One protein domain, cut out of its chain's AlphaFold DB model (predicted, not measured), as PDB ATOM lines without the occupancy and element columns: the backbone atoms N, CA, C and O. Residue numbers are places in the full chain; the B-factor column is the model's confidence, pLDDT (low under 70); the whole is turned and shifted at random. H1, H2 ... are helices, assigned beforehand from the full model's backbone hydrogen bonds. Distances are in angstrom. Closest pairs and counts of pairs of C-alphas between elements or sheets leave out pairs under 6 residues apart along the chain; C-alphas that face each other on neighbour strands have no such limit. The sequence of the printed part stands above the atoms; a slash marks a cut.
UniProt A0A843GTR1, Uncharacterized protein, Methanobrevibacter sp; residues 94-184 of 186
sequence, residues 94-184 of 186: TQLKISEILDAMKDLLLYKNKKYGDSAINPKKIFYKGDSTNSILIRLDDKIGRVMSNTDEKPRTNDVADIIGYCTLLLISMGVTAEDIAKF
ATOM      1  N   THR A  94     329.743 190.498 246.709       83.00
ATOM      2  CA  THR A  94     330.691 190.123 247.762       83.00
ATOM      3  C   THR A  94     331.739 191.211 247.983       83.00
ATOM      4  O   THR A  94     332.015 191.549 249.130       83.00
ATOM      5  N   GLN A  95     332.291 191.807 246.923       81.56
ATOM      6  CA  GLN A  95     333.240 192.923 247.044       81.56
ATOM      7  C   GLN A  95     332.589 194.157 247.687       81.56
ATOM      8  O   GLN A  95     333.222 194.828 248.507       81.56
ATOM      9  N   LEU A  96     331.315 194.420 247.376       79.81
ATOM     10  CA  LEU A  96     330.538 195.478 248.027       79.81
ATOM     11  C   LEU A  96     330.373 195.209 249.528       79.81
ATOM     12  O   LEU A  96     330.706 196.070 250.337       79.81
ATOM     13  N   LYS A  97     329.959 193.995 249.908       78.50
ATOM     14  CA  LYS A  97     329.807 193.598 251.320       78.50
ATOM     15  C   LYS A  97     331.122 193.620 252.094       78.50
ATOM     16  O   LYS A  97     331.139 194.025 253.251       78.50
ATOM     17  N   ILE A  98     332.228 193.198 251.474       85.12
ATOM     18  CA  ILE A  98     333.563 193.293 252.084       85.12
ATOM     19  C   ILE A  98     333.885 194.758 252.389       85.12
ATOM     20  O   ILE A  98     334.291 195.069 253.507       85.12
ATOM     21  N   SER A  99     333.665 195.648 251.417       83.94
ATOM     22  CA  SER A  99     333.916 197.083 251.580       83.94
ATOM     23  C   SER A  99     333.054 197.676 252.697       83.94
ATOM     24  O   SER A  99     333.580 198.339 253.585       83.94
ATOM     25  N   GLU A 100     331.755 197.363 252.709       82.75
ATOM     26  CA  GLU A 100     330.806 197.811 253.733       82.75
ATOM     27  C   GLU A 100     331.234 197.387 255.147       82.75
ATOM     28  O   GLU A 100     331.283 198.211 256.063       82.75
ATOM     29  N   ILE A 101     331.586 196.110 255.331       89.19
ATOM     30  CA  ILE A 101     331.991 195.585 256.639       89.19
ATOM     31  C   ILE A 101     333.325 196.183 257.094       89.19
ATOM     32  O   ILE A 101     333.461 196.533 258.267       89.19
ATOM     33  N   LEU A 102     334.309 196.328 256.200       92.19
ATOM     34  CA  LEU A 102     335.602 196.921 256.554       92.19
ATOM     35  C   LEU A 102     335.484 198.413 256.887       92.19
ATOM     36  O   LEU A 102     336.140 198.870 257.824       92.19
ATOM     37  N   ASP A 103     334.619 199.156 256.194       87.25
ATOM     38  CA  ASP A 103     334.328 200.550 256.534       87.25
ATOM     39  C   ASP A 103     333.651 200.664 257.909       87.25
ATOM     40  O   ASP A 103     334.103 201.443 258.749       87.25
ATOM     41  N   ALA A 104     332.655 199.823 258.203       85.94
ATOM     42  CA  ALA A 104     332.020 199.793 259.522       85.94
ATOM     43  C   ALA A 104     333.015 199.433 260.646       85.94
ATOM     44  O   ALA A 104     332.974 200.007 261.738       85.94
ATOM     45  N   MET A 105     333.942 198.505 260.381       96.06
ATOM     46  CA  MET A 105     335.007 198.144 261.320       96.06
ATOM     47  C   MET A 105     335.991 199.292 261.553       96.06
ATOM     48  O   MET A 105     336.357 199.557 262.702       96.06
ATOM     49  N   LYS A 106     336.394 200.001 260.494       94.00
ATOM     50  CA  LYS A 106     337.237 201.200 260.580       94.00
ATOM     51  C   LYS A 106     336.577 202.260 261.462       94.00
ATOM     52  O   LYS A 106     337.206 202.739 262.407       94.00
ATOM     53  N   ASP A 107     335.305 202.564 261.221       91.62
ATOM     54  CA  ASP A 107     334.556 203.557 261.995       91.62
ATOM     55  C   ASP A 107     334.444 203.159 263.475       91.62
ATOM     56  O   ASP A 107     334.658 203.982 264.369       91.62
ATOM     57  N   LEU A 108     334.190 201.875 263.755       92.12
ATOM     58  CA  LEU A 108     334.147 201.345 265.119       92.12
ATOM     59  C   LEU A 108     335.488 201.506 265.849       92.12
ATOM     60  O   LEU A 108     335.509 201.891 267.024       92.12
ATOM     61  N   LEU A 109     336.606 201.210 265.180       94.69
ATOM     62  CA  LEU A 109     337.946 201.347 265.753       94.69
ATOM     63  C   LEU A 109     338.293 202.809 266.035       94.69
ATOM     64  O   LEU A 109     338.753 203.116 267.137       94.69
ATOM     65  N   LEU A 110     338.011 203.712 265.092       94.88
ATOM     66  CA  LEU A 110     338.212 205.151 265.272       94.88
ATOM     67  C   LEU A 110     337.356 205.695 266.420       94.88
ATOM     68  O   LEU A 110     337.859 206.427 267.274       94.88
ATOM     69  N   TYR A 111     336.087 205.288 266.504       93.38
ATOM     70  CA  TYR A 111     335.208 205.651 267.613       93.38
ATOM     71  C   TYR A 111     335.756 205.167 268.964       93.38
ATOM     72  O   TYR A 111     335.835 205.952 269.914       93.38
ATOM     73  N   LYS A 112     336.173 203.894 269.066       93.44
ATOM     74  CA  LYS A 112     336.771 203.340 270.294       93.44
ATOM     75  C   LYS A 112     338.062 204.084 270.665       93.44
ATOM     76  O   LYS A 112     338.222 204.441 271.831       93.44
ATOM     77  N   ASN A 113     338.943 204.365 269.705       94.56
ATOM     78  CA  ASN A 113     340.186 205.103 269.948       94.56
ATOM     79  C   ASN A 113     339.908 206.537 270.428       94.56
ATOM     80  O   ASN A 113     340.426 206.943 271.464       94.56
ATOM     81  N   LYS A 114     338.989 207.265 269.778       94.62
ATOM     82  CA  LYS A 114     338.565 208.608 270.210       94.62
ATOM     83  C   LYS A 114     337.980 208.601 271.625       94.62
ATOM     84  O   LYS A 114     338.241 209.512 272.406       94.62
ATOM     85  N   LYS A 115     337.188 207.578 271.965       93.62
ATOM     86  CA  LYS A 115     336.499 207.475 273.258       93.62
ATOM     87  C   LYS A 115     337.416 207.058 274.412       93.62
ATOM     88  O   LYS A 115     337.260 207.571 275.516       93.62
ATOM     89  N   TYR A 116     338.325 206.110 274.184       89.88
ATOM     90  CA  TYR A 116     339.146 205.497 275.239       89.88
ATOM     91  C   TYR A 116     340.629 205.907 275.187       89.88
ATOM     92  O   TYR A 116     341.405 205.538 276.074       89.88
ATOM     93  N   GLY A 117     341.015 206.698 274.183       91.50
ATOM     94  CA  GLY A 117     342.383 207.116 273.904       91.50
ATOM     95  C   GLY A 117     343.223 206.019 273.251       91.50
ATOM     96  O   GLY A 117     342.817 204.859 273.148       91.50
ATOM     97  N   ASP A 118     344.450 206.378 272.883       92.50
ATOM     98  CA  ASP A 118     345.385 205.518 272.148       92.50
ATOM     99  C   ASP A 118     346.089 204.450 273.016       92.50
ATOM    100  O   ASP A 118     347.233 204.059 272.811       92.50
ATOM    101  N   SER A 119     345.392 203.963 274.040       89.81
ATOM    102  CA  SER A 119     345.954 203.065 275.055       89.81
ATOM    103  C   SER A 119     346.281 201.657 274.544       89.81
ATOM    104  O   SER A 119     347.006 200.925 275.217       89.81
ATOM    105  N   ALA A 120     345.759 201.268 273.378       90.50
ATOM    106  CA  ALA A 120     346.097 199.997 272.745       90.50
ATOM    107  C   ALA A 120     347.537 199.996 272.206       90.50
ATOM    108  O   ALA A 120     348.258 199.022 272.410       90.50
ATOM    109  N   ILE A 121     347.962 201.095 271.572       93.69
ATOM    110  CA  ILE A 121     349.314 201.256 271.016       93.69
ATOM    111  C   ILE A 121     350.268 201.840 272.062       93.69
ATOM    112  O   ILE A 121     351.414 201.408 272.167       93.69
ATOM    113  N   ASN A 122     349.769 202.753 272.898       91.50
ATOM    114  CA  ASN A 122     350.502 203.424 273.967       91.50
ATOM    115  C   ASN A 122     349.915 203.061 275.349       91.50
ATOM    116  O   ASN A 122     349.216 203.870 275.971       91.50
ATOM    117  N   PRO A 123     350.150 201.832 275.857       88.25
ATOM    118  CA  PRO A 123     349.557 201.374 277.107       88.25
ATOM    119  C   PRO A 123     350.041 202.207 278.294       88.25
ATOM    120  O   PRO A 123     351.222 202.514 278.424       88.25
ATOM    121  N   LYS A 124     349.136 202.492 279.238       86.00
ATOM    122  CA  LYS A 124     349.439 203.271 280.459       86.00
ATOM    123  C   LYS A 124     350.400 202.572 281.435       86.00
ATOM    124  O   LYS A 124     350.761 203.160 282.446       86.00
ATOM    125  N   LYS A 125     350.748 201.307 281.174       84.81
ATOM    126  CA  LYS A 125     351.673 200.469 281.959       84.81
ATOM    127  C   LYS A 125     351.460 200.506 283.484       84.81
ATOM    128  O   LYS A 125     352.415 200.490 284.250       84.81
ATOM    129  N   ILE A 126     350.196 200.543 283.925       86.12
ATOM    130  CA  ILE A 126     349.841 200.645 285.354       86.12
ATOM    131  C   ILE A 126     350.193 199.349 286.098       86.12
ATOM    132  O   ILE A 126     350.923 199.376 287.082       86.12
ATOM    133  N   PHE A 127     349.695 198.209 285.611       87.38
ATOM    134  CA  PHE A 127     349.975 196.891 286.200       87.38
ATOM    135  C   PHE A 127     350.831 196.025 285.279       87.38
ATOM    136  O   PHE A 127     351.793 195.395 285.710       87.38
ATOM    137  N   TYR A 128     350.503 196.021 283.988       86.19
ATOM    138  CA  TYR A 128     351.255 195.295 282.977       86.19
ATOM    139  C   TYR A 128     352.443 196.127 282.483       86.19
ATOM    140  O   TYR A 128     352.254 197.262 282.049       86.19
ATOM    141  N   LYS A 129     353.658 195.567 282.534       84.25
ATOM    142  CA  LYS A 129     354.907 196.263 282.163       84.25
ATOM    143  C   LYS A 129     355.459 195.900 280.777       84.25
ATOM    144  O   LYS A 129     356.484 196.456 280.389       84.25
ATOM    145  N   GLY A 130     354.809 194.990 280.049       86.25
ATOM    146  CA  GLY A 130     355.219 194.612 278.694       86.25
ATOM    147  C   GLY A 130     354.928 195.691 277.645       86.25
ATOM    148  O   GLY A 130     354.491 196.804 277.963       86.25
ATOM    149  N   ASP A 131     355.196 195.363 276.384       89.69
ATOM    150  CA  ASP A 131     354.896 196.223 275.238       89.69
ATOM    151  C   ASP A 131     353.416 196.139 274.809       89.69
ATOM    152  O   ASP A 131     352.616 195.358 275.337       89.69
ATOM    153  N   SER A 132     353.028 197.016 273.883       91.75
ATOM    154  CA  SER A 132     351.678 197.049 273.318       91.75
ATOM    155  C   SER A 132     351.350 195.777 272.546       91.75
ATOM    156  O   SER A 132     350.262 195.240 272.740       91.75
ATOM    157  N   THR A 133     352.293 195.251 271.763       94.69
ATOM    158  CA  THR A 133     352.148 194.008 270.993       94.69
ATOM    159  C   THR A 133     351.693 192.852 271.880       94.69
ATOM    160  O   THR A 133     350.638 192.269 271.645       94.69
ATOM    161  N   ASN A 134     352.409 192.572 272.970       93.81
ATOM    162  CA  ASN A 134     352.041 191.517 273.909       93.81
ATOM    163  C   ASN A 134     350.699 191.805 274.599       93.81
ATOM    164  O   ASN A 134     349.893 190.900 274.807       93.81
ATOM    165  N   SER A 135     350.412 193.071 274.925       92.88
ATOM    166  CA  SER A 135     349.121 193.456 275.512       92.88
ATOM    167  C   SER A 135     347.939 193.236 274.558       92.88
ATOM    168  O   SER A 135     346.826 192.953 275.012       92.88
ATOM    169  N   ILE A 136     348.160 193.382 273.251       96.00
ATOM    170  CA  ILE A 136     347.179 193.091 272.202       96.00
ATOM    171  C   ILE A 136     347.024 191.576 272.044       96.00
ATOM    172  O   ILE A 136     345.893 191.098 272.065       96.00
ATOM    173  N   LEU A 137     348.126 190.817 271.981       96.25
ATOM    174  CA  LEU A 137     348.101 189.352 271.869       96.25
ATOM    175  C   LEU A 137     347.337 188.689 273.025       96.25
ATOM    176  O   LEU A 137     346.461 187.872 272.780       96.25
ATOM    177  N   ILE A 138     347.552 189.124 274.271       94.94
ATOM    178  CA  ILE A 138     346.805 188.611 275.435       94.94
ATOM    179  C   ILE A 138     345.288 188.833 275.285       94.94
ATOM    180  O   ILE A 138     344.480 188.002 275.697       94.94
ATOM    181  N   ARG A 139     344.875 189.967 274.705       95.44
ATOM    182  CA  ARG A 139     343.451 190.250 274.459       95.44
ATOM    183  C   ARG A 139     342.902 189.449 273.287       95.44
ATOM    184  O   ARG A 139     341.732 189.078 273.319       95.44
ATOM    185  N   LEU A 140     343.727 189.188 272.277       97.25
ATOM    186  CA  LEU A 140     343.387 188.288 271.185       97.25
ATOM    187  C   LEU A 140     343.127 186.875 271.727       97.25
ATOM    188  O   LEU A 140     342.084 186.304 271.420       97.25
ATOM    189  N   ASP A 141     343.996 186.373 272.607       97.00
ATOM    190  CA  ASP A 141     343.839 185.071 273.264       97.00
ATOM    191  C   ASP A 141     342.549 184.994 274.095       97.00
ATOM    192  O   ASP A 141     341.811 184.017 273.980       97.00
ATOM    193  N   ASP A 142     342.206 186.035 274.871       96.38
ATOM    194  CA  ASP A 142     340.916 186.107 275.586       96.38
ATOM    195  C   ASP A 142     339.727 185.994 274.616       96.38
ATOM    196  O   ASP A 142     338.761 185.280 274.888       96.38
ATOM    197  N   LYS A 143     339.791 186.666 273.460       96.12
ATOM    198  CA  LYS A 143     338.697 186.651 272.478       96.12
ATOM    199  C   LYS A 143     338.577 185.327 271.744       96.12
ATOM    200  O   LYS A 143     337.463 184.825 271.596       96.12
ATOM    201  N   ILE A 144     339.695 184.734 271.341       96.19
ATOM    202  CA  ILE A 144     339.724 183.399 270.740       96.19
ATOM    203  C   ILE A 144     339.236 182.364 271.756       96.19
ATOM    204  O   ILE A 144     338.383 181.544 271.425       96.19
ATOM    205  N   GLY A 145     339.683 182.449 273.011       95.56
ATOM    206  CA  GLY A 145     339.232 181.577 274.094       95.56
ATOM    207  C   GLY A 145     337.718 181.637 274.303       95.56
ATOM    208  O   GLY A 145     337.073 180.595 274.423       95.56
ATOM    209  N   ARG A 146     337.117 182.834 274.251       94.75
ATOM    210  CA  ARG A 146     335.652 182.996 274.304       94.75
ATOM    211  C   ARG A 146     334.953 182.313 273.140       94.75
ATOM    212  O   ARG A 146     333.980 181.602 273.375       94.75
ATOM    213  N   VAL A 147     335.458 182.492 271.918       94.25
ATOM    214  CA  VAL A 147     334.923 181.820 270.726       94.25
ATOM    215  C   VAL A 147     335.020 180.300 270.868       94.25
ATOM    216  O   VAL A 147     334.043 179.616 270.592       94.25
ATOM    217  N   MET A 148     336.147 179.775 271.357       93.88
ATOM    218  CA  MET A 148     336.336 178.337 271.584       93.88
ATOM    219  C   MET A 148     335.404 177.774 272.661       93.88
ATOM    220  O   MET A 148     334.920 176.656 272.535       93.88
ATOM    221  N   SER A 149     335.162 178.537 273.727       93.44
ATOM    222  CA  SER A 149     334.266 178.136 274.819       93.44
ATOM    223  C   SER A 149     332.779 178.312 274.496       93.44
ATOM    224  O   SER A 149     331.928 177.941 275.306       93.44
ATOM    225  N   ASN A 150     332.454 178.916 273.351       91.69
ATOM    226  CA  ASN A 150     331.079 179.185 272.972       91.69
ATOM    227  C   ASN A 150     330.369 177.882 272.596       91.69
ATOM    228  O   ASN A 150     330.811 177.161 271.707       91.69
ATOM    229  N   THR A 151     329.250 177.596 273.256       90.69
ATOM    230  CA  THR A 151     328.445 176.392 273.008       90.69
ATOM    231  C   THR A 151     327.389 176.591 271.921       90.69
ATOM    232  O   THR A 151     326.732 175.630 271.528       90.69
ATOM    233  N   ASP A 152     327.197 177.829 271.461       93.19
ATOM    234  CA  ASP A 152     326.243 178.161 270.406       93.19
ATOM    235  C   ASP A 152     326.782 177.770 269.020       93.19
ATOM    236  O   ASP A 152     327.988 177.775 268.779       93.19
ATOM    237  N   GLU A 153     325.879 177.516 268.068       90.94
ATOM    238  CA  GLU A 153     326.227 177.136 266.686       90.94
ATOM    239  C   GLU A 153     327.078 178.197 265.963       90.94
ATOM    240  O   GLU A 153     327.871 177.877 265.075       90.94
ATOM    241  N   LYS A 154     326.921 179.475 266.327       92.31
ATOM    242  CA  LYS A 154     327.622 180.601 265.698       92.31
ATOM    243  C   LYS A 154     328.384 181.420 266.735       92.31
ATOM    244  O   LYS A 154     327.854 181.669 267.820       92.31
ATOM    245  N   PRO A 155     329.595 181.906 266.403       92.12
ATOM    246  CA  PRO A 155     330.315 182.822 267.271       92.12
ATOM    247  C   PRO A 155     329.539 184.129 267.425       92.12
ATOM    248  O   PRO A 155     328.878 184.610 266.499       92.12
ATOM    249  N   ARG A 156     329.652 184.741 268.603       94.06
ATOM    250  CA  ARG A 156     329.046 186.045 268.871       94.06
ATOM    251  C   ARG A 156     329.706 187.097 267.987       94.06
ATOM    252  O   ARG A 156     330.929 187.218 267.965       94.06
ATOM    253  N   THR A 157     328.898 187.922 267.323       93.44
ATOM    254  CA  THR A 157     329.386 188.975 266.416       93.44
ATOM    255  C   THR A 157     330.389 189.913 267.087       93.44
ATOM    256  O   THR A 157     331.366 190.306 266.461       93.44
ATOM    257  N   ASN A 158     330.192 190.234 268.371       93.88
ATOM    258  CA  ASN A 158     331.115 191.096 269.105       93.88
ATOM    259  C   ASN A 158     332.509 190.469 269.278       93.88
ATOM    260  O   ASN A 158     333.500 191.184 269.193       93.88
ATOM    261  N   ASP A 159     332.599 189.154 269.500       95.44
ATOM    262  CA  ASP A 159     333.896 188.492 269.658       95.44
ATOM    263  C   ASP A 159     334.643 188.438 268.318       95.44
ATOM    264  O   ASP A 159     335.830 188.750 268.272       95.44
ATOM    265  N   VAL A 160     333.936 188.175 267.211       96.56
ATOM    266  CA  VAL A 160     334.512 188.237 265.854       96.56
ATOM    267  C   VAL A 160     334.981 189.656 265.508       96.56
ATOM    268  O   VAL A 160     336.098 189.836 265.026       96.56
ATOM    269  N   ALA A 161     334.163 190.675 265.789       96.50
ATOM    270  CA  ALA A 161     334.521 192.071 265.545       96.50
ATOM    271  C   ALA A 161     335.732 192.510 266.386       96.50
ATOM    272  O   ALA A 161     336.625 193.188 265.880       96.50
ATOM    273  N   ASP A 162     335.799 192.101 267.657       96.00
ATOM    274  CA  ASP A 162     336.953 192.377 268.513       96.00
ATOM    275  C   ASP A 162     338.222 191.676 267.994       96.00
ATOM    276  O   ASP A 162     339.280 192.300 268.000       96.00
ATOM    277  N   ILE A 163     338.136 190.438 267.488       97.81
ATOM    278  CA  ILE A 163     339.277 189.736 266.866       97.81
ATOM    279  C   ILE A 163     339.795 190.513 265.653       97.81
ATOM    280  O   ILE A 163     340.988 190.803 265.588       97.81
ATOM    281  N   ILE A 164     338.913 190.912 264.728       98.00
ATOM    282  CA  ILE A 164     339.296 191.729 263.562       98.00
ATOM    283  C   ILE A 164     339.974 193.021 264.032       98.00
ATOM    284  O   ILE A 164     341.048 193.373 263.547       98.00
ATOM    285  N   GLY A 165     339.387 193.692 265.027       97.38
ATOM    286  CA  GLY A 165     339.936 194.916 265.592       97.38
ATOM    287  C   GLY A 165     341.323 194.745 266.212       97.38
ATOM    288  O   GLY A 165     342.211 195.561 265.961       97.38
ATOM    289  N   TYR A 166     341.543 193.683 266.991       97.69
ATOM    290  CA  TYR A 166     342.854 193.399 267.575       97.69
ATOM    291  C   TYR A 166     343.882 192.989 266.522       97.69
ATOM    292  O   TYR A 166     345.025 193.414 266.641       97.69
ATOM    293  N   CYS A 167     343.501 192.266 265.464       98.06
ATOM    294  CA  CYS A 167     344.392 191.998 264.332       98.06
ATOM    295  C   CYS A 167     344.835 193.299 263.643       98.06
ATOM    296  O   CYS A 167     346.021 193.476 263.374       98.06
ATOM    297  N   THR A 168     343.919 194.248 263.418       97.44
ATOM    298  CA  THR A 168     344.269 195.566 262.860       97.44
ATOM    299  C   THR A 168     345.238 196.327 263.768       97.44
ATOM    300  O   THR A 168     346.251 196.841 263.300       97.44
ATOM    301  N   LEU A 169     344.967 196.375 265.075       97.06
ATOM    302  CA  LEU A 169     345.846 197.044 266.040       97.06
ATOM    303  C   LEU A 169     347.206 196.345 266.178       97.06
ATOM    304  O   LEU A 169     348.213 197.015 266.394       97.06
ATOM    305  N   LEU A 170     347.248 195.020 266.022       97.69
ATOM    306  CA  LEU A 170     348.480 194.240 266.042       97.69
ATOM    307  C   LEU A 170     349.393 194.632 264.874       97.69
ATOM    308  O   LEU A 170     350.564 194.922 265.107       97.69
ATOM    309  N   LEU A 171     348.851 194.740 263.656       97.50
ATOM    310  CA  LEU A 171     349.601 195.220 262.487       97.50
ATOM    311  C   LEU A 171     350.199 196.613 262.734       97.50
ATOM    312  O   LEU A 171     351.381 196.826 262.470       97.50
ATOM    313  N   ILE A 172     349.420 197.527 263.323       96.31
ATOM    314  CA  ILE A 172     349.901 198.866 263.701       96.31
ATOM    315  C   ILE A 172     351.032 198.767 264.734       96.31
ATOM    316  O   ILE A 172     352.063 199.414 264.574       96.31
ATOM    317  N   SER A 173     350.881 197.934 265.771       95.44
ATOM    318  CA  SER A 173     351.914 197.754 266.805       95.44
ATOM    319  C   SER A 173     353.218 197.153 266.266       95.44
ATOM    320  O   SER A 173     354.292 197.443 266.785       95.44
ATOM    321  N   MET A 174     353.129 196.357 265.197       95.44
ATOM    322  CA  MET A 174     354.270 195.781 264.482       95.44
ATOM    323  C   MET A 174     354.905 196.755 263.476       95.44
ATOM    324  O   MET A 174     355.931 196.425 262.889       95.44
ATOM    325  N   GLY A 175     354.312 197.935 263.264       95.81
ATOM    326  CA  GLY A 175     354.779 198.917 262.285       95.81
ATOM    327  C   GLY A 175     354.498 198.531 260.831       95.81
ATOM    328  O   GLY A 175     355.165 199.044 259.937       95.81
ATOM    329  N   VAL A 176     353.540 197.632 260.586       96.75
ATOM    330  CA  VAL A 176     353.162 197.210 259.230       96.75
ATOM    331  C   VAL A 176     352.486 198.366 258.502       96.75
ATOM    332  O   VAL A 176     351.546 198.978 259.013       96.75
ATOM    333  N   THR A 177     352.951 198.641 257.287       94.69
ATOM    334  CA  THR A 177     352.439 199.721 256.440       94.69
ATOM    335  C   THR A 177     351.449 199.215 255.386       94.69
ATOM    336  O   THR A 177     351.324 198.012 255.137       94.69
ATOM    337  N   ALA A 178     350.731 200.134 254.737       91.81
ATOM    338  CA  ALA A 178     349.861 199.779 253.617       91.81
ATOM    339  C   ALA A 178     350.674 199.220 252.434       91.81
ATOM    340  O   ALA A 178     350.204 198.322 251.735       91.81
ATOM    341  N   GLU A 179     351.903 199.703 252.246       94.31
ATOM    342  CA  GLU A 179     352.858 199.213 251.257       94.31
ATOM    343  C   GLU A 179     353.264 197.765 251.539       94.31
ATOM    344  O   GLU A 179     353.358 196.968 250.608       94.31
ATOM    345  N   ASP A 180     353.464 197.396 252.807       95.06
ATOM    346  CA  ASP A 180     353.761 196.011 253.186       95.06
ATOM    347  C   ASP A 180     352.597 195.074 252.874       95.06
ATOM    348  O   ASP A 180     352.815 193.978 252.365       95.06
ATOM    349  N   ILE A 181     351.362 195.520 253.114       93.69
ATOM    350  CA  ILE A 181     350.159 194.741 252.797       93.69
ATOM    351  C   ILE A 181     349.961 194.625 251.281       93.69
ATOM    352  O   ILE A 181     349.548 193.579 250.784       93.69
ATOM    353  N   ALA A 182     350.266 195.681 250.523       92.31
ATOM    354  CA  ALA A 182     350.123 195.679 249.070       92.31
ATOM    355  C   ALA A 182     350.997 194.616 248.385       92.31
ATOM    356  O   ALA A 182     350.624 194.149 247.312       92.31
ATOM    357  N   LYS A 183     352.099 194.189 249.018       95.12
ATOM    358  CA  LYS A 183     352.969 193.104 248.530       95.12
ATOM    359  C   LYS A 183     352.274 191.737 248.481       95.12
ATOM    360  O   LYS A 183     352.791 190.854 247.818       95.12
ATOM    361  N   PHE A 184     351.137 191.558 249.160       92.56
ATOM    362  CA  PHE A 184     350.352 190.315 249.138       92.56
ATOM    363  C   PHE A 184     349.293 190.274 248.025       92.56
ATOM    364  O   PHE A 184     348.484 189.349 247.978       92.56
TER     365      PHE A 184
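Overview. This is residues 94 to 184 of the 186 residues of an uncharacterized protein of Methanobrevibacter sp (UniProt A0A843GTR1). A long helix, H1, crosses H3 of a helical hairpin, H2 and H3, and sticks out with residues 94 to 100; short H4 sits off past the end of H3. The printed part has 91 residues with four named helices, H1 to H4 along the chain, and no named strand: all helix. It is only just compact, close to loose, with a radius of gyration of the C-alphas of 14.6 A and spans of 41 by 39 by 28 A.

Arrangement. Start at H1, residues 94 to 116; its residues 105 to 109 alone touch H3, residues 157 to 173, only just, with 3 pairs of C-alphas within 8 A. The closest C-alphas, of Leu 109 and Gly 165, are 6.7 A apart, and the lines are about perpendicular at 74 degrees. H2, residues 132 to 149, touches H3 in a hairpin, opposite ways at a shallow tilt of 22 degrees; their closest C-alphas, of Thr 133 and Ser 173, are 5.6 A apart. H4, residues 178 to 182, is apart from the other helices. Each O i to N i+4 pair is within hydrogen-bond range in H1, H3 and H4, and 13 of 14 in H2.

Along the chain. Find C-alpha 94 at (330.691, 190.123, 247.762); H1 runs 32.6 A from there. H2 spans 25.8 A, H3 24.2 A, and H4 ends at C-alpha 182, (350.123, 195.679, 249.070).

Size, cuts and confidence. The C-alphas farthest apart, of Thr 94 and Phe 127, are 43.5 A apart. The printed part has no cut, the link from H1 to H2 is long, and no printed residue is under 70 in pLDDT.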